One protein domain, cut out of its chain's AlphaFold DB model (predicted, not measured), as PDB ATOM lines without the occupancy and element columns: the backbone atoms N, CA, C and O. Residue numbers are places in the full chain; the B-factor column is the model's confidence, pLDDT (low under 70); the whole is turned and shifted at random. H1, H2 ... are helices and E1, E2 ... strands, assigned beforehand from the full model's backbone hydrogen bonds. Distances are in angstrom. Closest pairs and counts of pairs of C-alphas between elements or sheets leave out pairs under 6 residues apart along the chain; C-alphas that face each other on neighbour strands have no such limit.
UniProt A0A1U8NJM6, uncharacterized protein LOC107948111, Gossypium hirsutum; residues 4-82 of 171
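AT A GLANCE: This is residues 4 to 82 of the 171 residues of the protein "uncharacterized protein LOC107948111" of Gossypium hirsutum (UniProt A0A1U8NJM6). A twisted sheet of three strands, E1, E2 and E3, has the helix H2 packed slantwise over one face; the short H1 sits near H2, and a long link from H2 leads to the small H3, at the far end of the long axis from the loop between E2 and E3. The printed part has 79 residues, in the order E1 E2 E3 H1 H2 H3, and is mixed, helices and strands. The sheet's order is E1 - E2 - E3, antiparallel. The whole is only just compact, close to loose, with a radius of gyration of the C-alphas of 13.7 A, and elongated, spanning 49 by 28 by 18 A.

IN THESE COORDINATES: Find C-alpha 4 at (225.817, 226.874, 179.888); E1 runs from there to residue 11, 22.1 A. E2 is residues 16 to 23, 22.8 A, and E3 residues 32 to 37, 16.6 A. H2 is residues 56 to 65, 14.4 A. H1 is residues 47 to 51, and H3, residues 79 to 82, ends at C-alpha 82, (226.161, 210.661, 150.104).

HOW THE PARTS SIT: The strands form a meander, each the antiparallel neighbour of the one before; look for N 6 and O 20, 2.8 A, in the hairpin E1 and E2, and N 19 and O 34, 2.8 A, in the hairpin E2 and E3. H2 is on the sheet in two layers, one helix layer on one face, at a height of 8.5 A; its closest C-alphas to E2 are those of His 57 and Val 19, 6.5 A. H1 and H2 are close but not clearly touching, Phe 48 and Val 58 having C-alphas 7.8 A apart. H3 is apart from H2. In H1 and H2 every O i to N i+4 pair is within hydrogen-bond range; H3 is too short for one.

THE WHOLE: The C-alphas farthest apart, of Pro 27 and Glu 80, are 48.7 A apart. The printed part has no cut, and H2 to H3 is the long link. Confidence is under 70 at residues 24 to 27.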
ATOM      1  N   SER A   4     226.674 227.800 179.143       83.31
ATOM      2  CA  SER A   4     225.817 226.874 179.888       83.31
ATOM      3  C   SER A   4     224.370 227.041 179.460       83.31
ATOM      4  O   SER A   4     223.936 228.149 179.139       83.31
ATOM      5  N   MET A   5     223.653 225.920 179.421       90.06
ATOM      6  CA  MET A   5     222.252 225.846 179.027       90.06
ATOM      7  C   MET A   5     221.444 225.257 180.177       90.06
ATOM      8  O   MET A   5     221.818 224.226 180.736       90.06
ATOM      9  N   ASN A   6     220.342 225.909 180.525       89.62
ATOM     10  CA  ASN A   6     219.307 225.370 181.397       89.62
ATOM     11  C   ASN A   6     218.074 225.049 180.539       89.62
ATOM     12  O   ASN A   6     217.775 225.799 179.612       89.62
ATOM     13  N   ILE A   7     217.406 223.925 180.804       92.12
ATOM     14  CA  ILE A   7     216.268 223.451 180.011       92.12
ATOM     15  C   ILE A   7     215.049 223.305 180.915       92.12
ATOM     16  O   ILE A   7     215.056 222.500 181.853       92.12
ATOM     17  N   GLU A   8     213.990 224.027 180.564       91.12
ATOM     18  CA  GLU A   8     212.676 223.972 181.192       91.12
ATOM     19  C   GLU A   8     211.670 223.297 180.252       91.12
ATOM     20  O   GLU A   8     211.654 223.521 179.039       91.12
ATOM     21  N   VAL A   9     210.818 222.434 180.807       87.00
ATOM     22  CA  VAL A   9     209.788 221.726 180.037       87.00
ATOM     23  C   VAL A   9     208.522 222.574 180.026       87.00
ATOM     24  O   VAL A   9     207.926 222.780 181.077       87.00
ATOM     25  N   TYR A  10     208.088 223.026 178.846       81.25
ATOM     26  CA  TYR A  10     206.866 223.825 178.715       81.25
ATOM     27  C   TYR A  10     205.621 222.941 178.559       81.25
ATOM     28  O   TYR A  10     204.624 223.113 179.254       81.25
ATOM     29  N   SER A  11     205.685 221.939 177.677       85.19
ATOM     30  CA  SER A  11     204.624 220.940 177.518       85.19
ATOM     31  C   SER A  11     205.227 219.604 177.127       85.19
ATOM     32  O   SER A  11     205.749 219.434 176.027       85.19
ATOM     33  N   ARG A  12     205.111 218.624 178.028       74.50
ATOM     34  CA  ARG A  12     205.597 217.265 177.774       74.50
ATOM     35  C   ARG A  12     204.782 216.553 176.691       74.50
ATOM     36  O   ARG A  12     205.345 215.773 175.942       74.50
ATOM     37  N   ARG A  13     203.477 216.844 176.587       80.69
ATOM     38  CA  ARG A  13     202.586 216.251 175.568       80.69
ATOM     39  C   ARG A  13     202.890 216.750 174.155       80.69
ATOM     40  O   ARG A  13     202.674 216.015 173.200       80.69
ATOM     41  N   ASN A  14     203.369 217.987 174.036       80.25
ATOM     42  CA  ASN A  14     203.686 218.600 172.746       80.25
ATOM     43  C   ASN A  14     205.185 218.564 172.425       80.25
ATOM     44  O   ASN A  14     205.574 219.066 171.380       80.25
ATOM     45  N   GLU A  15     206.008 217.996 173.314       88.88
ATOM     46  CA  GLU A  15     207.471 217.952 173.189       88.88
ATOM     47  C   GLU A  15     208.103 219.336 172.959       88.88
ATOM     48  O   GLU A  15     209.036 219.504 172.170       88.88
ATOM     49  N   THR A  16     207.580 220.338 173.672       93.44
ATOM     50  CA  THR A  16     208.043 221.730 173.605       93.44
ATOM     51  C   THR A  16     208.794 222.127 174.872       93.44
ATOM     52  O   THR A  16     208.297 221.930 175.990       93.44
ATOM     53  N   PHE A  17     209.954 222.751 174.694       95.44
ATOM     54  CA  PHE A  17     210.916 223.089 175.739       95.44
ATOM     55  C   PHE A  17     211.412 224.525 175.579       95.44
ATOM     56  O   PHE A  17     211.465 225.052 174.469       95.44
ATOM     57  N   CYS A  18     211.806 225.139 176.689       94.94
ATOM     58  CA  CYS A  18     212.488 226.423 176.714       94.94
ATOM     59  C   CYS A  18     213.940 226.201 177.144       94.94
ATOM     60  O   CYS A  18     214.200 225.557 178.161       94.94
ATOM     61  N   VAL A  19     214.889 226.711 176.362       94.69
ATOM     62  CA  VAL A  19     216.320 226.624 176.651       94.69
ATOM     63  C   VAL A  19     216.862 228.010 176.958       94.69
ATOM     64  O   VAL A  19     216.868 228.895 176.102       94.69
ATOM     65  N   THR A  20     217.366 228.167 178.175       93.06
ATOM     66  CA  THR A  20     218.006 229.383 178.668       93.06
ATOM     67  C   THR A  20     219.514 229.252 178.522       93.06
ATOM     68  O   THR A  20     220.136 228.386 179.133       93.06
ATOM     69  N   GLU A  21     220.122 230.118 177.722       91.06
ATOM     70  CA  GLU A  21     221.548 230.111 177.419       91.06
ATOM     71  C   GLU A  21     222.258 231.315 178.059       91.06
ATOM     72  O   GLU A  21     221.896 232.470 177.823       91.06
ATOM     73  N   THR A  22     223.317 231.047 178.830       85.25
ATOM     74  CA  THR A  22     224.210 232.070 179.402       85.25
ATOM     75  C   THR A  22     225.525 232.122 178.624       85.25
ATOM     76  O   THR A  22     226.222 231.105 178.524       85.25
ATOM     77  N   ILE A  23     225.901 233.303 178.130       74.88
ATOM     78  CA  ILE A  23     227.184 233.549 177.458       74.88
ATOM     79  C   ILE A  23     228.062 234.364 178.407       74.88
ATOM     80  O   ILE A  23     227.805 235.546 178.592       74.88
ATOM     81  N   ASP A  24     229.081 233.716 178.980       68.06
ATOM     82  CA  ASP A  24     229.998 234.260 179.990       68.06
ATOM     83  C   ASP A  24     229.303 234.707 181.297       68.06
ATOM     84  O   ASP A  24     228.291 235.396 181.311       68.06
ATOM     85  N   ARG A  25     229.857 234.340 182.460       63.97
ATOM     86  CA  ARG A  25     229.268 234.668 183.782       63.97
ATOM     87  C   ARG A  25     229.426 236.148 184.181       63.97
ATOM     88  O   ARG A  25     229.454 236.463 185.367       63.97
ATOM     89  N   ARG A  26     229.604 237.056 183.216       67.00
ATOM     90  CA  ARG A  26     229.798 238.483 183.496       67.00
ATOM     91  C   ARG A  26     228.456 239.102 183.910       67.00
ATOM     92  O   ARG A  26     227.480 238.935 183.176       67.00
ATOM     93  N   PRO A  27     228.386 239.812 185.050       67.50
ATOM     94  CA  PRO A  27     227.167 240.499 185.461       67.50
ATOM     95  C   PRO A  27     226.683 241.458 184.364       67.50
ATOM     96  O   PRO A  27     227.477 242.227 183.828       67.50
ATOM     97  N   GLY A  28     225.388 241.406 184.032       71.00
ATOM     98  CA  GLY A  28     224.737 242.358 183.122       71.00
ATOM     99  C   GLY A  28     224.509 241.892 181.679       71.00
ATOM    100  O   GLY A  28     223.879 242.625 180.920       71.00
ATOM    101  N   ILE A  29     224.956 240.694 181.279       74.38
ATOM    102  CA  ILE A  29     224.600 240.132 179.963       74.38
ATOM    103  C   ILE A  29     223.230 239.439 180.061       74.38
ATOM    104  O   ILE A  29     223.069 238.547 180.899       74.38
ATOM    105  N   PRO A  30     222.241 239.807 179.225       77.50
ATOM    106  CA  PRO A  30     220.929 239.178 179.252       77.50
ATOM    107  C   PRO A  30     220.991 237.716 178.797       77.50
ATOM    108  O   PRO A  30     221.700 237.355 177.853       77.50
ATOM    109  N   LEU A  31     220.201 236.886 179.476       84.19
ATOM    110  CA  LEU A  31     219.976 235.489 179.122       84.19
ATOM    111  C   LEU A  31     219.304 235.404 177.752       84.19
ATOM    112  O   LEU A  31     218.400 236.183 177.447       84.19
ATOM    113  N   ARG A  32     219.722 234.438 176.935       89.88
ATOM    114  CA  ARG A  32     219.036 234.140 175.674       89.88
ATOM    115  C   ARG A  32     218.075 232.983 175.886       89.88
ATOM    116  O   ARG A  32     218.463 231.972 176.462       89.88
ATOM    117  N   LEU A  33     216.850 233.135 175.404       93.19
ATOM    118  CA  LEU A  33     215.797 232.131 175.498       93.19
ATOM    119  C   LEU A  33     215.513 231.584 174.103       93.19
ATOM    120  O   LEU A  33     215.382 232.357 173.153       93.19
ATOM    121  N   TYR A  34     215.425 230.263 173.989       95.12
ATOM    122  CA  TYR A  34     215.096 229.584 172.742       95.12
ATOM    123  C   TYR A  34     214.036 228.517 172.986       95.12
ATOM    124  O   TYR A  34     214.237 227.610 173.793       95.12
ATOM    125  N   GLY A  35     212.939 228.583 172.243       96.31
ATOM    126  CA  GLY A  35     211.989 227.494 172.112       96.31
ATOM    127  C   GLY A  35     212.577 226.342 171.296       96.31
ATOM    128  O   GLY A  35     213.208 226.543 170.252       96.31
ATOM    129  N   VAL A  36     212.363 225.123 171.780       97.06
ATOM    130  CA  VAL A  36     212.664 223.871 171.084       97.06
ATOM    131  C   VAL A  36     211.379 223.061 170.996       97.06
ATOM    132  O   VAL A  36     210.767 222.757 172.014       97.06
ATOM    133  N   ASP A  37     210.987 222.703 169.782       96.00
ATOM    134  CA  ASP A  37     209.853 221.838 169.475       96.00
ATOM    135  C   ASP A  37     210.403 220.599 168.764       96.00
ATOM    136  O   ASP A  37     210.758 220.645 167.580       96.00
ATOM    137  N   LEU A  38     210.554 219.508 169.521       94.81
ATOM    138  CA  LEU A  38     211.131 218.272 168.993       94.81
ATOM    139  C   LEU A  38     210.186 217.607 167.990       94.81
ATOM    140  O   LEU A  38     210.641 217.136 166.947       94.81
ATOM    141  N   ARG A  39     208.875 217.661 168.251       93.75
ATOM    142  CA  ARG A  39     207.843 217.053 167.408       93.75
ATOM    143  C   ARG A  39     207.828 217.649 166.005       93.75
ATOM    144  O   ARG A  39     207.775 216.916 165.022       93.75
ATOM    145  N   ASN A  40     207.903 218.975 165.904       94.44
ATOM    146  CA  ASN A  40     207.913 219.684 164.624       94.44
ATOM    147  C   ASN A  40     209.324 219.932 164.076       94.44
ATOM    148  O   ASN A  40     209.467 220.642 163.078       94.44
ATOM    149  N   ARG A  41     210.363 219.379 164.718       94.50
ATOM    150  CA  ARG A  41     211.777 219.555 164.357       94.50
ATOM    151  C   ARG A  41     212.185 221.030 164.216       94.50
ATOM    152  O   ARG A  41     212.764 221.452 163.214       94.50
ATOM    153  N   ARG A  42     211.852 221.854 165.215       96.38
ATOM    154  CA  ARG A  42     212.089 223.307 165.193       96.38
ATOM    155  C   ARG A  42     212.845 223.795 166.418       96.38
ATOM    156  O   ARG A  42     212.639 223.342 167.537       96.38
ATOM    157  N   CYS A  43     213.711 224.774 166.188       96.81
ATOM    158  CA  CYS A  43     214.355 225.551 167.235       96.81
ATOM    159  C   CYS A  43     214.388 227.033 166.847       96.81
ATOM    160  O   CYS A  43     214.638 227.371 165.685       96.81
ATOM    161  N   ASP A  44     214.188 227.927 167.808       97.19
ATOM    162  CA  ASP A  44     214.213 229.374 167.562       97.19
ATOM    163  C   ASP A  44     215.572 229.881 167.069       97.19
ATOM    164  O   ASP A  44     215.643 230.893 166.374       97.19
ATOM    165  N   CYS A  45     216.661 229.146 167.330       95.19
ATOM    166  CA  CYS A  45     217.984 229.494 166.810       95.19
ATOM    167  C   CYS A  45     218.131 229.285 165.292       95.19
ATOM    168  O   CYS A  45     219.176 229.625 164.736       95.19
ATOM    169  N   ARG A  46     217.123 228.701 164.626       96.62
ATOM    170  CA  ARG A  46     217.038 228.410 163.180       96.62
ATOM    171  C   ARG A  46     218.069 227.432 162.615       96.62
ATOM    172  O   ARG A  46     217.842 226.882 161.544       96.62
ATOM    173  N   ARG A  47     219.155 227.142 163.336       96.62
ATOM    174  CA  ARG A  47     220.213 226.225 162.879       96.62
ATOM    175  C   ARG A  47     219.691 224.820 162.613       96.62
ATOM    176  O   ARG A  47     220.142 224.206 161.661       96.62
ATOM    177  N   PHE A  48     218.744 224.339 163.419       96.56
ATOM    178  CA  PHE A  48     218.168 223.010 163.225       96.56
ATOM    179  C   PHE A  48     217.450 222.901 161.872       96.56
ATOM    180  O   PHE A  48     217.655 221.953 161.126       96.56
ATOM    181  N   GLN A  49     216.681 223.926 161.516       96.00
ATOM    182  CA  GLN A  49     215.934 223.984 160.265       96.00
ATOM    183  C   GLN A  49     216.848 224.236 159.066       96.00
ATOM    184  O   GLN A  49     216.639 223.660 158.012       96.00
ATOM    185  N   THR A  50     217.849 225.109 159.216       96.62
ATOM    186  CA  THR A  50     218.762 225.470 158.123       96.62
ATOM    187  C   THR A  50     219.751 224.361 157.802       96.62
ATOM    188  O   THR A  50     220.089 224.158 156.642       96.62
ATOM    189  N   LEU A  51     220.263 223.688 158.830       96.00
ATOM    190  CA  LEU A  51     221.311 222.691 158.671       96.00
ATOM    191  C   LEU A  51     220.761 221.270 158.653       96.00
ATOM    192  O   LEU A  51     221.540 220.357 158.465       96.00
ATOM    193  N   HIS A  52     219.463 221.052 158.872       94.94
ATOM    194  CA  HIS A  52     218.865 219.714 158.850       94.94
ATOM    195  C   HIS A  52     219.496 218.713 159.847       94.94
ATOM    196  O   HIS A  52     219.359 217.500 159.714       94.94
ATOM    197  N   TYR A  53     220.177 219.198 160.886       95.75
ATOM    198  CA  TYR A  53     220.686 218.367 161.975       95.75
ATOM    199  C   TYR A  53     220.564 219.092 163.326       95.75
ATOM    200  O   TYR A  53     220.468 220.327 163.363       95.75
ATOM    201  N   PRO A  54     220.561 218.360 164.456       97.25
ATOM    202  CA  PRO A  54     220.311 218.927 165.777       97.25
ATOM    203  C   PRO A  54     221.282 220.051 166.146       97.25
ATOM    204  O   PRO A  54     222.501 219.881 166.161       97.25
ATOM    205  N   CYS A  55     220.742 221.215 166.507       96.44
ATOM    206  CA  CYS A  55     221.539 222.281 167.108       96.44
ATOM    207  C   CYS A  55     221.847 221.968 168.583       96.44
ATOM    208  O   CYS A  55     221.218 221.106 169.192       96.44
ATOM    209  N   ALA A  56     222.763 222.720 169.200       95.69
ATOM    210  CA  ALA A  56     223.133 222.514 170.604       95.69
ATOM    211  C   ALA A  56     221.931 222.563 171.573       95.69
ATOM    212  O   ALA A  56     221.896 221.797 172.532       95.69
ATOM    213  N   HIS A  57     220.922 223.403 171.300       95.81
ATOM    214  CA  HIS A  57     219.695 223.471 172.103       95.81
ATOM    215  C   HIS A  57     218.870 222.182 172.005       95.81
ATOM    216  O   HIS A  57     218.401 221.676 173.023       95.81
ATOM    217  N   VAL A  58     218.734 221.619 170.800       96.69
ATOM    218  CA  VAL A  58     218.043 220.341 170.562       96.69
ATOM    219  C   VAL A  58     218.805 219.204 171.233       96.69
ATOM    220  O   VAL A  58     218.200 218.444 171.978       96.69
ATOM    221  N   VAL A  59     220.131 219.136 171.067       96.62
ATOM    222  CA  VAL A  59     220.980 218.120 171.716       96.62
ATOM    223  C   VAL A  59     220.811 218.156 173.236       96.62
ATOM    224  O   VAL A  59     220.535 217.129 173.853       96.62
ATOM    225  N   ALA A  60     220.912 219.341 173.844       95.50
ATOM    226  CA  ALA A  60     220.747 219.502 175.286       95.50
ATOM    227  C   ALA A  60     219.336 219.101 175.758       95.50
ATOM    228  O   ALA A  60     219.182 218.471 176.805       95.50
ATOM    229  N   THR A  61     218.312 219.417 174.962       95.69
ATOM    230  CA  THR A  61     216.925 219.021 175.231       95.69
ATOM    231  C   THR A  61     216.758 217.503 175.166       95.69
ATOM    232  O   THR A  61     216.207 216.919 176.093       95.69
ATOM    233  N   CYS A  62     217.293 216.841 174.137       95.00
ATOM    234  CA  CYS A  62     217.253 215.385 174.006       95.00
ATOM    235  C   CYS A  62     217.923 214.685 175.193       95.00
ATOM    236  O   CYS A  62     217.343 213.760 175.751       95.00
ATOM    237  N   VAL A  63     219.087 215.173 175.640       94.38
ATOM    238  CA  VAL A  63     219.764 214.656 176.844       94.38
ATOM    239  C   VAL A  63     218.874 214.812 178.081       94.38
ATOM    240  O   VAL A  63     218.745 213.875 178.867       94.38
ATOM    241  N   LYS A  64     218.206 215.964 178.238       92.56
ATOM    242  CA  LYS A  64     217.305 216.245 179.370       92.56
ATOM    243  C   LYS A  64     216.115 215.286 179.446       92.56
ATOM    244  O   LYS A  64     215.687 214.964 180.552       92.56
ATOM    245  N   VAL A  65     215.575 214.858 178.303       92.75
ATOM    246  CA  VAL A  65     214.432 213.929 178.237       92.75
ATOM    247  C   VAL A  65     214.804 212.497 177.857       92.75
ATOM    248  O   VAL A  65     213.914 211.686 177.623       92.75
ATOM    249  N   SER A  66     216.101 212.180 177.826       93.44
ATOM    250  CA  SER A  66     216.630 210.849 177.499       93.44
ATOM    251  C   SER A  66     216.169 210.315 176.136       93.44
ATOM    252  O   SER A  66     215.893 209.127 175.985       93.44
ATOM    253  N   LEU A  67     216.092 211.193 175.134       94.31
ATOM    254  CA  LEU A  67     215.831 210.817 173.746       94.31
ATOM    255  C   LEU A  67     217.140 210.630 172.981       94.31
ATOM    256  O   LEU A  67     218.101 211.376 173.184       94.31
ATOM    257  N   ASN A  68     217.150 209.675 172.049       95.88
ATOM    258  CA  ASN A  68     218.247 209.554 171.098       95.88
ATOM    259  C   ASN A  68     218.293 210.819 170.220       95.88
ATOM    260  O   ASN A  68     217.273 211.240 169.678       95.88
ATOM    261  N   VAL A  69     219.465 211.442 170.100       95.62
ATOM    262  CA  VAL A  69     219.673 212.637 169.270       95.62
ATOM    263  C   VAL A  69     219.668 212.277 167.785       95.62
ATOM    264  O   VAL A  69     219.187 213.069 166.976       95.62
ATOM    265  N   ASP A  70     220.134 211.080 167.430       94.88
ATOM    266  CA  ASP A  70     220.354 210.676 166.037       94.88
ATOM    267  C   ASP A  70     219.054 210.615 165.230       94.88
ATOM    268  O   ASP A  70     219.048 210.916 164.040       94.88
ATOM    269  N   GLN A  71     217.916 210.341 165.882       95.00
ATOM    270  CA  GLN A  71     216.601 210.357 165.226       95.00
ATOM    271  C   GLN A  71     216.226 211.740 164.667       95.00
ATOM    272  O   GLN A  71     215.324 211.857 163.838       95.00
ATOM    273  N   PHE A  72     216.888 212.802 165.137       95.25
ATOM    274  CA  PHE A  72     216.663 214.177 164.708       95.25
ATOM    275  C   PHE A  72     217.636 214.635 163.609       95.25
ATOM    276  O   PHE A  72     217.515 215.768 163.145       95.25
ATOM    277  N   VAL A  73     218.571 213.788 163.173       95.62
ATOM    278  CA  VAL A  73     219.415 214.035 161.995       95.62
ATOM    279  C   VAL A  73     218.617 213.696 160.733       95.62
ATOM    280  O   VAL A  73     217.906 212.695 160.695       95.62
ATOM    281  N   ASP A  74     218.674 214.559 159.723       95.25
ATOM    282  CA  ASP A  74     217.996 214.343 158.444       95.25
ATOM    283  C   ASP A  74     218.724 213.295 157.584       95.25
ATOM    284  O   ASP A  74     219.950 213.151 157.628       95.25
ATOM    285  N   GLU A  75     217.962 212.574 156.765       93.56
ATOM    286  CA  GLU A  75     218.457 211.523 155.880       93.56
ATOM    287  C   GLU A  75     219.486 212.015 154.859       93.56
ATOM    288  O   GLU A  75     220.262 211.209 154.345       93.56
ATOM    289  N   VAL A  76     219.521 213.317 154.552       93.00
ATOM    290  CA  VAL A  76     220.550 213.900 153.672       93.00
ATOM    291  C   VAL A  76     221.977 213.652 154.155       93.00
ATOM    292  O   VAL A  76     222.896 213.648 153.340       93.00
ATOM    293  N   TYR A  77     222.157 213.375 155.448       93.44
ATOM    294  CA  TYR A  77     223.448 213.048 156.050       93.44
ATOM    295  C   TYR A  77     223.754 211.546 156.102       93.44
ATOM    296  O   TYR A  77     224.777 211.146 156.657       93.44
ATOM    297  N   THR A  78     222.900 210.693 155.535       92.62
ATOM    298  CA  THR A  78     223.178 209.255 155.462       92.62
ATOM    299  C   THR A  78     224.285 208.955 154.453       92.62
ATOM    300  O   THR A  78     224.454 209.639 153.435       92.62
ATOM    301  N   LEU A  79     225.029 207.878 154.718       92.81
ATOM    302  CA  LEU A  79     226.043 207.384 153.792       92.81
ATOM    303  C   LEU A  79     225.422 207.023 152.437       92.81
ATOM    304  O   LEU A  79     225.989 207.358 151.406       92.81
ATOM    305  N   GLU A  80     224.236 206.413 152.436       93.69
ATOM    306  CA  GLU A  80     223.497 206.066 151.218       93.69
ATOM    307  C   GLU A  80     223.217 207.296 150.343       93.69
ATOM    308  O   GLU A  80     223.526 207.285 149.151       93.69
ATOM    309  N   ARG A  81     222.687 208.388 150.921       93.56
ATOM    310  CA  ARG A  81     222.480 209.636 150.168       93.56
ATOM    311  C   ARG A  81     223.787 210.238 149.681       93.56
ATOM    312  O   ARG A  81     223.834 210.719 148.555       93.56
ATOM    313  N   THR A  82     224.833 210.187 150.501       91.25
ATOM    314  CA  THR A  82     226.161 210.661 150.104       91.25
ATOM    315  C   THR A  82     226.649 209.890 148.880       91.25
ATOM    316  O   THR A  82     226.980 210.506 147.874       91.25
TER     317      THR A  82